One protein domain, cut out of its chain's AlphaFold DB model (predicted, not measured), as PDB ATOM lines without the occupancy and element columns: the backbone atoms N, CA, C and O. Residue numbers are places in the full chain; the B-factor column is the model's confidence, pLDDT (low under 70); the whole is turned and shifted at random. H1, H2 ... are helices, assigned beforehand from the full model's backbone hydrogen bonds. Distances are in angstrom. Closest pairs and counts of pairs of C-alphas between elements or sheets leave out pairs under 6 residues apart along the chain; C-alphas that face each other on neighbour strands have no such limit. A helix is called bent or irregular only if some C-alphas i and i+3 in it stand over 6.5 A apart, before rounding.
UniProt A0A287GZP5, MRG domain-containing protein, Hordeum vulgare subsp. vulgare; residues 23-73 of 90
ATOM      1  N   ALA A  23      -8.346  -2.157   1.492       91.38
ATOM      2  CA  ALA A  23      -7.031  -1.542   1.677       91.38
ATOM      3  C   ALA A  23      -6.574  -1.550   3.147       91.38
ATOM      4  O   ALA A  23      -5.385  -1.407   3.416       91.38
ATOM      5  N   VAL A  24      -7.511  -1.709   4.089       91.81
ATOM      6  CA  VAL A  24      -7.249  -1.665   5.538       91.81
ATOM      7  C   VAL A  24      -7.205  -3.066   6.142       91.81
ATOM      8  O   VAL A  24      -6.363  -3.354   6.989       91.81
ATOM      9  N   TYR A  25      -8.107  -3.950   5.714       91.75
ATOM     10  CA  TYR A  25      -8.232  -5.295   6.264       91.75
ATOM     11  C   TYR A  25      -7.501  -6.343   5.424       91.75
ATOM     12  O   TYR A  25      -7.575  -6.342   4.197       91.75
ATOM     13  N   GLY A  26      -6.817  -7.264   6.107       91.44
ATOM     14  CA  GLY A  26      -5.967  -8.281   5.489       91.44
ATOM     15  C   GLY A  26      -6.650  -9.626   5.218       91.44
ATOM     16  O   GLY A  26      -7.875  -9.747   5.115       91.44
ATOM     17  N   ALA A  27      -5.823 -10.673   5.128       92.94
ATOM     18  CA  ALA A  27      -6.236 -12.024   4.744       92.94
ATOM     19  C   ALA A  27      -7.288 -12.648   5.680       92.94
ATOM     20  O   ALA A  27      -8.119 -13.437   5.234       92.94
ATOM     21  N   GLU A  28      -7.309 -12.284   6.962       92.00
ATOM     22  CA  GLU A  28      -8.298 -12.811   7.905       92.00
ATOM     23  C   GLU A  28      -9.722 -12.355   7.619       92.00
ATOM     24  O   GLU A  28     -10.646 -13.170   7.580       92.00
ATOM     25  N   HIS A  29      -9.920 -11.058   7.390       92.69
ATOM     26  CA  HIS A  29     -11.234 -10.536   7.026       92.69
ATOM     27  C   HIS A  29     -11.663 -11.049   5.655       92.69
ATOM     28  O   HIS A  29     -12.847 -11.336   5.463       92.69
ATOM     29  N   LEU A  30     -10.708 -11.246   4.739       93.81
ATOM     30  CA  LEU A  30     -10.968 -11.917   3.472       93.81
ATOM     31  C   LEU A  30     -11.489 -13.347   3.698       93.81
ATOM     32  O   LEU A  30     -12.517 -13.699   3.129       93.81
ATOM     33  N   LEU A  31     -10.879 -14.160   4.568       93.75
ATOM     34  CA  LEU A  31     -11.402 -15.501   4.882       93.75
ATOM     35  C   LEU A  31     -12.816 -15.469   5.479       93.75
ATOM     36  O   LEU A  31     -13.639 -16.326   5.154       93.75
ATOM     37  N   ARG A  32     -13.153 -14.466   6.297       93.69
ATOM     38  CA  ARG A  32     -14.532 -14.308   6.800       93.69
ATOM     39  C   ARG A  32     -15.531 -14.050   5.669       93.69
ATOM     40  O   ARG A  32     -16.674 -14.496   5.766       93.69
ATOM     41  N   LEU A  33     -15.114 -13.378   4.592       93.31
ATOM     42  CA  LEU A  33     -15.938 -13.224   3.391       93.31
ATOM     43  C   LEU A  33     -16.203 -14.580   2.726       93.31
ATOM     44  O   LEU A  33     -17.339 -14.827   2.340       93.31
ATOM     45  N   PHE A  34     -15.224 -15.491   2.666       93.75
ATOM     46  CA  PHE A  34     -15.427 -16.833   2.100       93.75
ATOM     47  C   PHE A  34     -16.516 -17.643   2.815       93.75
ATOM     48  O   PHE A  34     -17.225 -18.402   2.163       93.75
ATOM     49  N   VAL A  35     -16.718 -17.435   4.119       91.31
ATOM     50  CA  VAL A  35     -17.827 -18.057   4.869       91.31
ATOM     51  C   VAL A  35     -19.190 -17.493   4.444       91.31
ATOM     52  O   VAL A  35     -20.204 -18.180   4.527       91.31
ATOM     53  N   LYS A  36     -19.226 -16.241   3.974       90.06
ATOM     54  CA  LYS A  36     -20.438 -15.550   3.510       90.06
ATOM     55  C   LYS A  36     -20.688 -15.661   2.012       90.06
ATOM     56  O   LYS A  36     -21.823 -15.484   1.583       90.06
ATOM     57  N   LEU A  37     -19.674 -15.998   1.221       90.75
ATOM     58  CA  LEU A  37     -19.809 -16.141  -0.226       90.75
ATOM     59  C   LEU A  37     -20.898 -17.133  -0.656       90.75
ATOM     60  O   LEU A  37     -21.624 -16.771  -1.570       90.75
ATOM     61  N   PRO A  38     -21.103 -18.309  -0.031       88.94
ATOM     62  CA  PRO A  38     -22.181 -19.211  -0.445       88.94
ATOM     63  C   PRO A  38     -23.574 -18.565  -0.369       88.94
ATOM     64  O   PRO A  38     -24.380 -18.734  -1.278       88.94
ATOM     65  N   GLU A  39     -23.825 -17.782   0.686       89.81
ATOM     66  CA  GLU A  39     -25.069 -17.026   0.892       89.81
ATOM     67  C   GLU A  39     -25.212 -15.883  -0.127       89.81
ATOM     68  O   GLU A  39     -26.297 -15.624  -0.633       89.81
ATOM     69  N   LEU A  40     -24.111 -15.208  -0.469       89.06
ATOM     70  CA  LEU A  40     -24.122 -14.140  -1.470       89.06
ATOM     71  C   LEU A  40     -24.294 -14.693  -2.889       89.06
ATOM     72  O   LEU A  40     -25.055 -14.139  -3.675       89.06
ATOM     73  N   LEU A  41     -23.623 -15.796  -3.221       88.19
ATOM     74  CA  LEU A  41     -23.670 -16.412  -4.546       88.19
ATOM     75  C   LEU A  41     -25.036 -17.021  -4.853       88.19
ATOM     76  O   LEU A  41     -25.459 -16.954  -6.000       88.19
ATOM     77  N   SER A  42     -25.749 -17.551  -3.855       87.06
ATOM     78  CA  SER A  42     -27.115 -18.051  -4.058       87.06
ATOM     79  C   SER A  42     -28.114 -16.945  -4.408       87.06
ATOM     80  O   SER A  42     -29.130 -17.219  -5.041       87.06
ATOM     81  N   SER A  43     -27.826 -15.694  -4.029       87.56
ATOM     82  CA  SER A  43     -28.651 -14.533  -4.384       87.56
ATOM     83  C   SER A  43     -28.384 -13.992  -5.796       87.56
ATOM     84  O   SER A  43     -29.155 -13.174  -6.299       87.56
ATOM     85  N   VAL A  44     -27.308 -14.442  -6.453       88.12
ATOM     86  CA  VAL A  44     -26.926 -14.003  -7.798       88.12
ATOM     87  C   VAL A  44     -27.457 -14.994  -8.830       88.12
ATOM     88  O   VAL A  44     -27.131 -16.176  -8.798       88.12
ATOM     89  N   ASN A  45     -28.229 -14.498  -9.797       87.88
ATOM     90  CA  ASN A  45     -28.681 -15.304 -10.928       87.88
ATOM     91  C   ASN A  45     -27.540 -15.471 -11.949       87.88
ATOM     92  O   ASN A  45     -27.348 -14.621 -12.819       87.88
ATOM     93  N   MET A  46     -26.753 -16.535 -11.795       91.56
ATOM     94  CA  MET A  46     -25.579 -16.843 -12.612       91.56
ATOM     95  C   MET A  46     -25.768 -18.179 -13.332       91.56
ATOM     96  O   MET A  46     -26.357 -19.105 -12.781       91.56
ATOM     97  N   GLU A  47     -25.240 -18.291 -14.549       95.00
ATOM     98  CA  GLU A  47     -25.212 -19.557 -15.282       95.00
ATOM     99  C   GLU A  47     -24.345 -20.599 -14.558       95.00
ATOM    100  O   GLU A  47     -23.301 -20.268 -13.987       95.00
ATOM    101  N   GLU A  48     -24.761 -21.865 -14.605       91.69
ATOM    102  CA  GLU A  48     -24.137 -22.965 -13.863       91.69
ATOM    103  C   GLU A  48     -22.645 -23.129 -14.191       91.69
ATOM    104  O   GLU A  48     -21.812 -23.227 -13.288       91.69
ATOM    105  N   ASP A  49     -22.272 -23.061 -15.470       95.06
ATOM    106  CA  ASP A  49     -20.874 -23.160 -15.896       95.06
ATOM    107  C   ASP A  49     -20.006 -22.008 -15.370       95.06
ATOM    108  O   ASP A  49     -18.848 -22.206 -14.981       95.06
ATOM    109  N   ALA A  50     -20.553 -20.791 -15.344       94.44
ATOM    110  CA  ALA A  50     -19.860 -19.626 -14.807       94.44
ATOM    111  C   ALA A  50     -19.706 -19.731 -13.282       94.44
ATOM    112  O   ALA A  50     -18.619 -19.474 -12.755       94.44
ATOM    113  N   LEU A  51     -20.753 -20.190 -12.588       92.81
ATOM    114  CA  LEU A  51     -20.732 -20.434 -11.150       92.81
ATOM    115  C   LEU A  51     -19.699 -21.507 -10.781       92.81
ATOM    116  O   LEU A  51     -18.902 -21.302  -9.865       92.81
ATOM    117  N   ASN A  52     -19.645 -22.609 -11.528       92.50
ATOM    118  CA  ASN A  52     -18.670 -23.677 -11.324       92.50
ATOM    119  C   ASN A  52     -17.230 -23.170 -11.498       92.50
ATOM    120  O   ASN A  52     -16.376 -23.414 -10.640       92.50
ATOM    121  N   LYS A  53     -16.950 -22.396 -12.555       95.62
ATOM    122  CA  LYS A  53     -15.628 -21.770 -12.762       95.62
ATOM    123  C   LYS A  53     -15.258 -20.820 -11.623       95.62
ATOM    124  O   LYS A  53     -14.116 -20.842 -11.162       95.62
ATOM    125  N   LEU A  54     -16.210 -20.016 -11.151       94.50
ATOM    126  CA  LEU A  54     -16.003 -19.111 -10.024       94.50
ATOM    127  C   LEU A  54     -15.670 -19.888  -8.746       94.50
ATOM    128  O   LEU A  54     -14.681 -19.571  -8.087       94.50
ATOM    129  N   GLN A  55     -16.429 -20.938  -8.427       92.62
ATOM    130  CA  GLN A  55     -16.165 -21.790  -7.266       92.62
ATOM    131  C   GLN A  55     -14.768 -22.418  -7.319       92.62
ATOM    132  O   GLN A  55     -14.059 -22.395  -6.315       92.62
ATOM    133  N   GLN A  56     -14.322 -22.901  -8.482       96.00
ATOM    134  CA  GLN A  56     -12.959 -23.425  -8.631       96.00
ATOM    135  C   GLN A  56     -11.897 -22.357  -8.341       96.00
ATOM    136  O   GLN A  56     -10.953 -22.614  -7.594       96.00
ATOM    137  N   LYS A  57     -12.072 -21.128  -8.844       96.94
ATOM    138  CA  LYS A  57     -11.146 -20.021  -8.547       96.94
ATOM    139  C   LYS A  57     -11.146 -19.627  -7.074       96.94
ATOM    140  O   LYS A  57     -10.082 -19.365  -6.517       96.94
ATOM    141  N   LEU A  58     -12.307 -19.630  -6.426       95.38
ATOM    142  CA  LEU A  58     -12.415 -19.393  -4.988       95.38
ATOM    143  C   LEU A  58     -11.670 -20.475  -4.189       95.38
ATOM    144  O   LEU A  58     -10.920 -20.150  -3.268       95.38
ATOM    145  N   LEU A  59     -11.803 -21.746  -4.573       95.88
ATOM    146  CA  LEU A  59     -11.058 -22.847  -3.958       95.88
ATOM    147  C   LEU A  59      -9.543 -22.715  -4.162       95.88
ATOM    148  O   LEU A  59      -8.779 -22.988  -3.237       95.88
ATOM    149  N   ASP A  60      -9.098 -22.280  -5.340       97.88
ATOM    150  CA  ASP A  60      -7.677 -22.047  -5.609       97.88
ATOM    151  C   ASP A  60      -7.098 -20.946  -4.708       97.88
ATOM    152  O   ASP A  60      -5.997 -21.109  -4.175       97.88
ATOM    153  N   ILE A  61      -7.851 -19.868  -4.462       96.31
ATOM    154  CA  ILE A  61      -7.455 -18.806  -3.522       96.31
ATOM    155  C   ILE A  61      -7.330 -19.361  -2.099       96.31
ATOM    156  O   ILE A  61      -6.331 -19.099  -1.428       96.31
ATOM    157  N   LEU A  62      -8.292 -20.167  -1.638       96.12
ATOM    158  CA  LEU A  62      -8.226 -20.789  -0.310       96.12
ATOM    159  C   LEU A  62      -7.004 -21.705  -0.168       96.12
ATOM    160  O   LEU A  62      -6.279 -21.618   0.824       96.12
ATOM    161  N   LYS A  63      -6.724 -22.536  -1.181       97.50
ATOM    162  CA  LYS A  63      -5.523 -23.387  -1.213       97.50
ATOM    163  C   LYS A  63      -4.240 -22.556  -1.187       97.50
ATOM    164  O   LYS A  63      -3.277 -22.942  -0.528       97.50
ATOM    165  N   PHE A  64      -4.207 -21.433  -1.902       97.31
ATOM    166  CA  PHE A  64      -3.068 -20.518  -1.887       97.31
ATOM    167  C   PHE A  64      -2.841 -19.920  -0.492       97.31
ATOM    168  O   PHE A  64      -1.717 -19.970   0.006       97.31
ATOM    169  N   LEU A  65      -3.894 -19.418   0.161       95.81
ATOM    170  CA  LEU A  65      -3.807 -18.872   1.519       95.81
ATOM    171  C   LEU A  65      -3.353 -19.932   2.529       95.81
ATOM    172  O   LEU A  65      -2.484 -19.652   3.348       95.81
ATOM    173  N   GLN A  66      -3.870 -21.160   2.427       95.19
ATOM    174  CA  GLN A  66      -3.461 -22.276   3.283       95.19
ATOM    175  C   GLN A  66      -1.970 -22.609   3.125       95.19
ATOM    176  O   GLN A  66      -1.257 -22.756   4.116       95.19
ATOM    177  N   LYS A  67      -1.472 -22.704   1.884       97.38
ATOM    178  CA  LYS A  67      -0.052 -22.992   1.611       97.38
ATOM    179  C   LYS A  67       0.883 -21.909   2.146       97.38
ATOM    180  O   LYS A  67       1.998 -22.216   2.549       97.38
ATOM    181  N   ASN A  68       0.424 -20.662   2.160       95.62
ATOM    182  CA  ASN A  68       1.205 -19.498   2.568       95.62
ATOM    183  C   ASN A  68       0.783 -18.967   3.945       95.62
ATOM    184  O   ASN A  68       1.008 -17.798   4.251       95.62
ATOM    185  N   GLN A  69       0.171 -19.809   4.783       93.38
ATOM    186  CA  GLN A  69      -0.466 -19.363   6.020       93.38
ATOM    187  C   GLN A  69       0.477 -18.600   6.963       93.38
ATOM    188  O   GLN A  69       0.062 -17.630   7.581       93.38
ATOM    189  N   VAL A  70       1.758 -18.977   7.007       93.38
ATOM    190  CA  VAL A  70       2.779 -18.338   7.859       93.38
ATOM    191  C   VAL A  70       3.068 -16.891   7.438       93.38
ATOM    192  O   VAL A  70       3.488 -16.085   8.258       93.38
ATOM    193  N   HIS A  71       2.830 -16.543   6.170       93.00
ATOM    194  CA  HIS A  71       3.024 -15.186   5.653       93.00
ATOM    195  C   HIS A  71       1.780 -14.305   5.798       93.00
ATOM    196  O   HIS A  71       1.904 -13.084   5.831       93.00
ATOM    197  N   PHE A  72       0.590 -14.910   5.846       92.69
ATOM    198  CA  PHE A  72      -0.682 -14.184   5.807       92.69
ATOM    199  C   PHE A  72      -1.432 -14.156   7.141       92.69
ATOM    200  O   PHE A  72      -2.287 -13.289   7.317       92.69
ATOM    201  N   PHE A  73      -1.130 -15.071   8.063       92.69
ATOM    202  CA  PHE A  73      -1.811 -15.192   9.349       92.69
ATOM    203  C   PHE A  73      -0.813 -15.134  10.499       92.69
ATOM    204  O   PHE A  73       0.278 -15.702  10.436       92.69
TER     205      PHE A  73
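What this domain is: This is residues 23 to 73 of the 90 residues of the protein "MRG domain-containing protein" of Hordeum vulgare subsp. vulgare (UniProt A0A287GZP5). Picture a long, narrow U of two helices, H1 and H2, side by side and running opposite ways with an open gap between them; a tight link joins them at one end, and the short helix H3 folds back at the other end toward the first residue of H1. The frame is loosely made, with few contacts across it, and H1 has a kink partway along. The printed part has 51 residues with three named helices, H1, H2 and H3 in chain order, and no named strand; its class is all helix. The whole is loose, with a radius of gyration of the C-alphas of 12.6 A, and elongated, spanning 36 by 21 by 17 A.

How they stand to each other: Start with the longest helix, H2, residues 48 to 67, and look from it to H1, residues 27 to 42. The two are close but not clearly touching: their closest C-alphas, those of Leu 65 and Ala 27, are 7.9 A apart. Their centres are 12.1 A apart, and their lines stand at a shallow tilt of 18 degrees, opposite ways. Now look at H3, residues 69 to 72. It is close to H1 but not clearly touching, the closest C-alphas being those of Phe 72 and Ala 27, 6.1 A apart. It is also close to H2 but not clearly touching, with the C-alphas of Phe 72 and Leu 65 the closest, at 7.1 A. In H2 every O i to N i+4 pair is within hydrogen-bond range, while in H1 9 of 12 are; H3 is too short for such a pair, but its one O i to N i+3 pair is within range.

Where its parts are: Find C-alpha 48 at (-24.137, -22.965, -13.863); from there H2 runs 28.6 A to C-alpha 67 at (-0.052, -22.992, 1.611). One residue, Asn 68, leads to H3, which ends with C-alpha 72 at (-0.682, -14.184, 5.807). For H1, begin at C-alpha 27, at (-6.236, -12.024, 4.744), and follow it 23.4 A to C-alpha 42. On the way, near residue 36, you meet a kink of 46 degrees. H1 is only just irregular: C-alphas 35 and 38 are 7.0 A apart, where a regular helix has about 5 A.

The domain as a whole: The two C-alphas farthest apart, those of Asn 45 and Val 70, are 36.8 A apart. The links from H1 to H2 and from H2 to H3 are tight. Residues 43 to 50, of which 48 to 50 belong to H2, stand free. The printed part, residues 23 to 73, has no cut. In the B-factor column the mean pLDDT of the printed part is 93.0, and no printed residue is under 70.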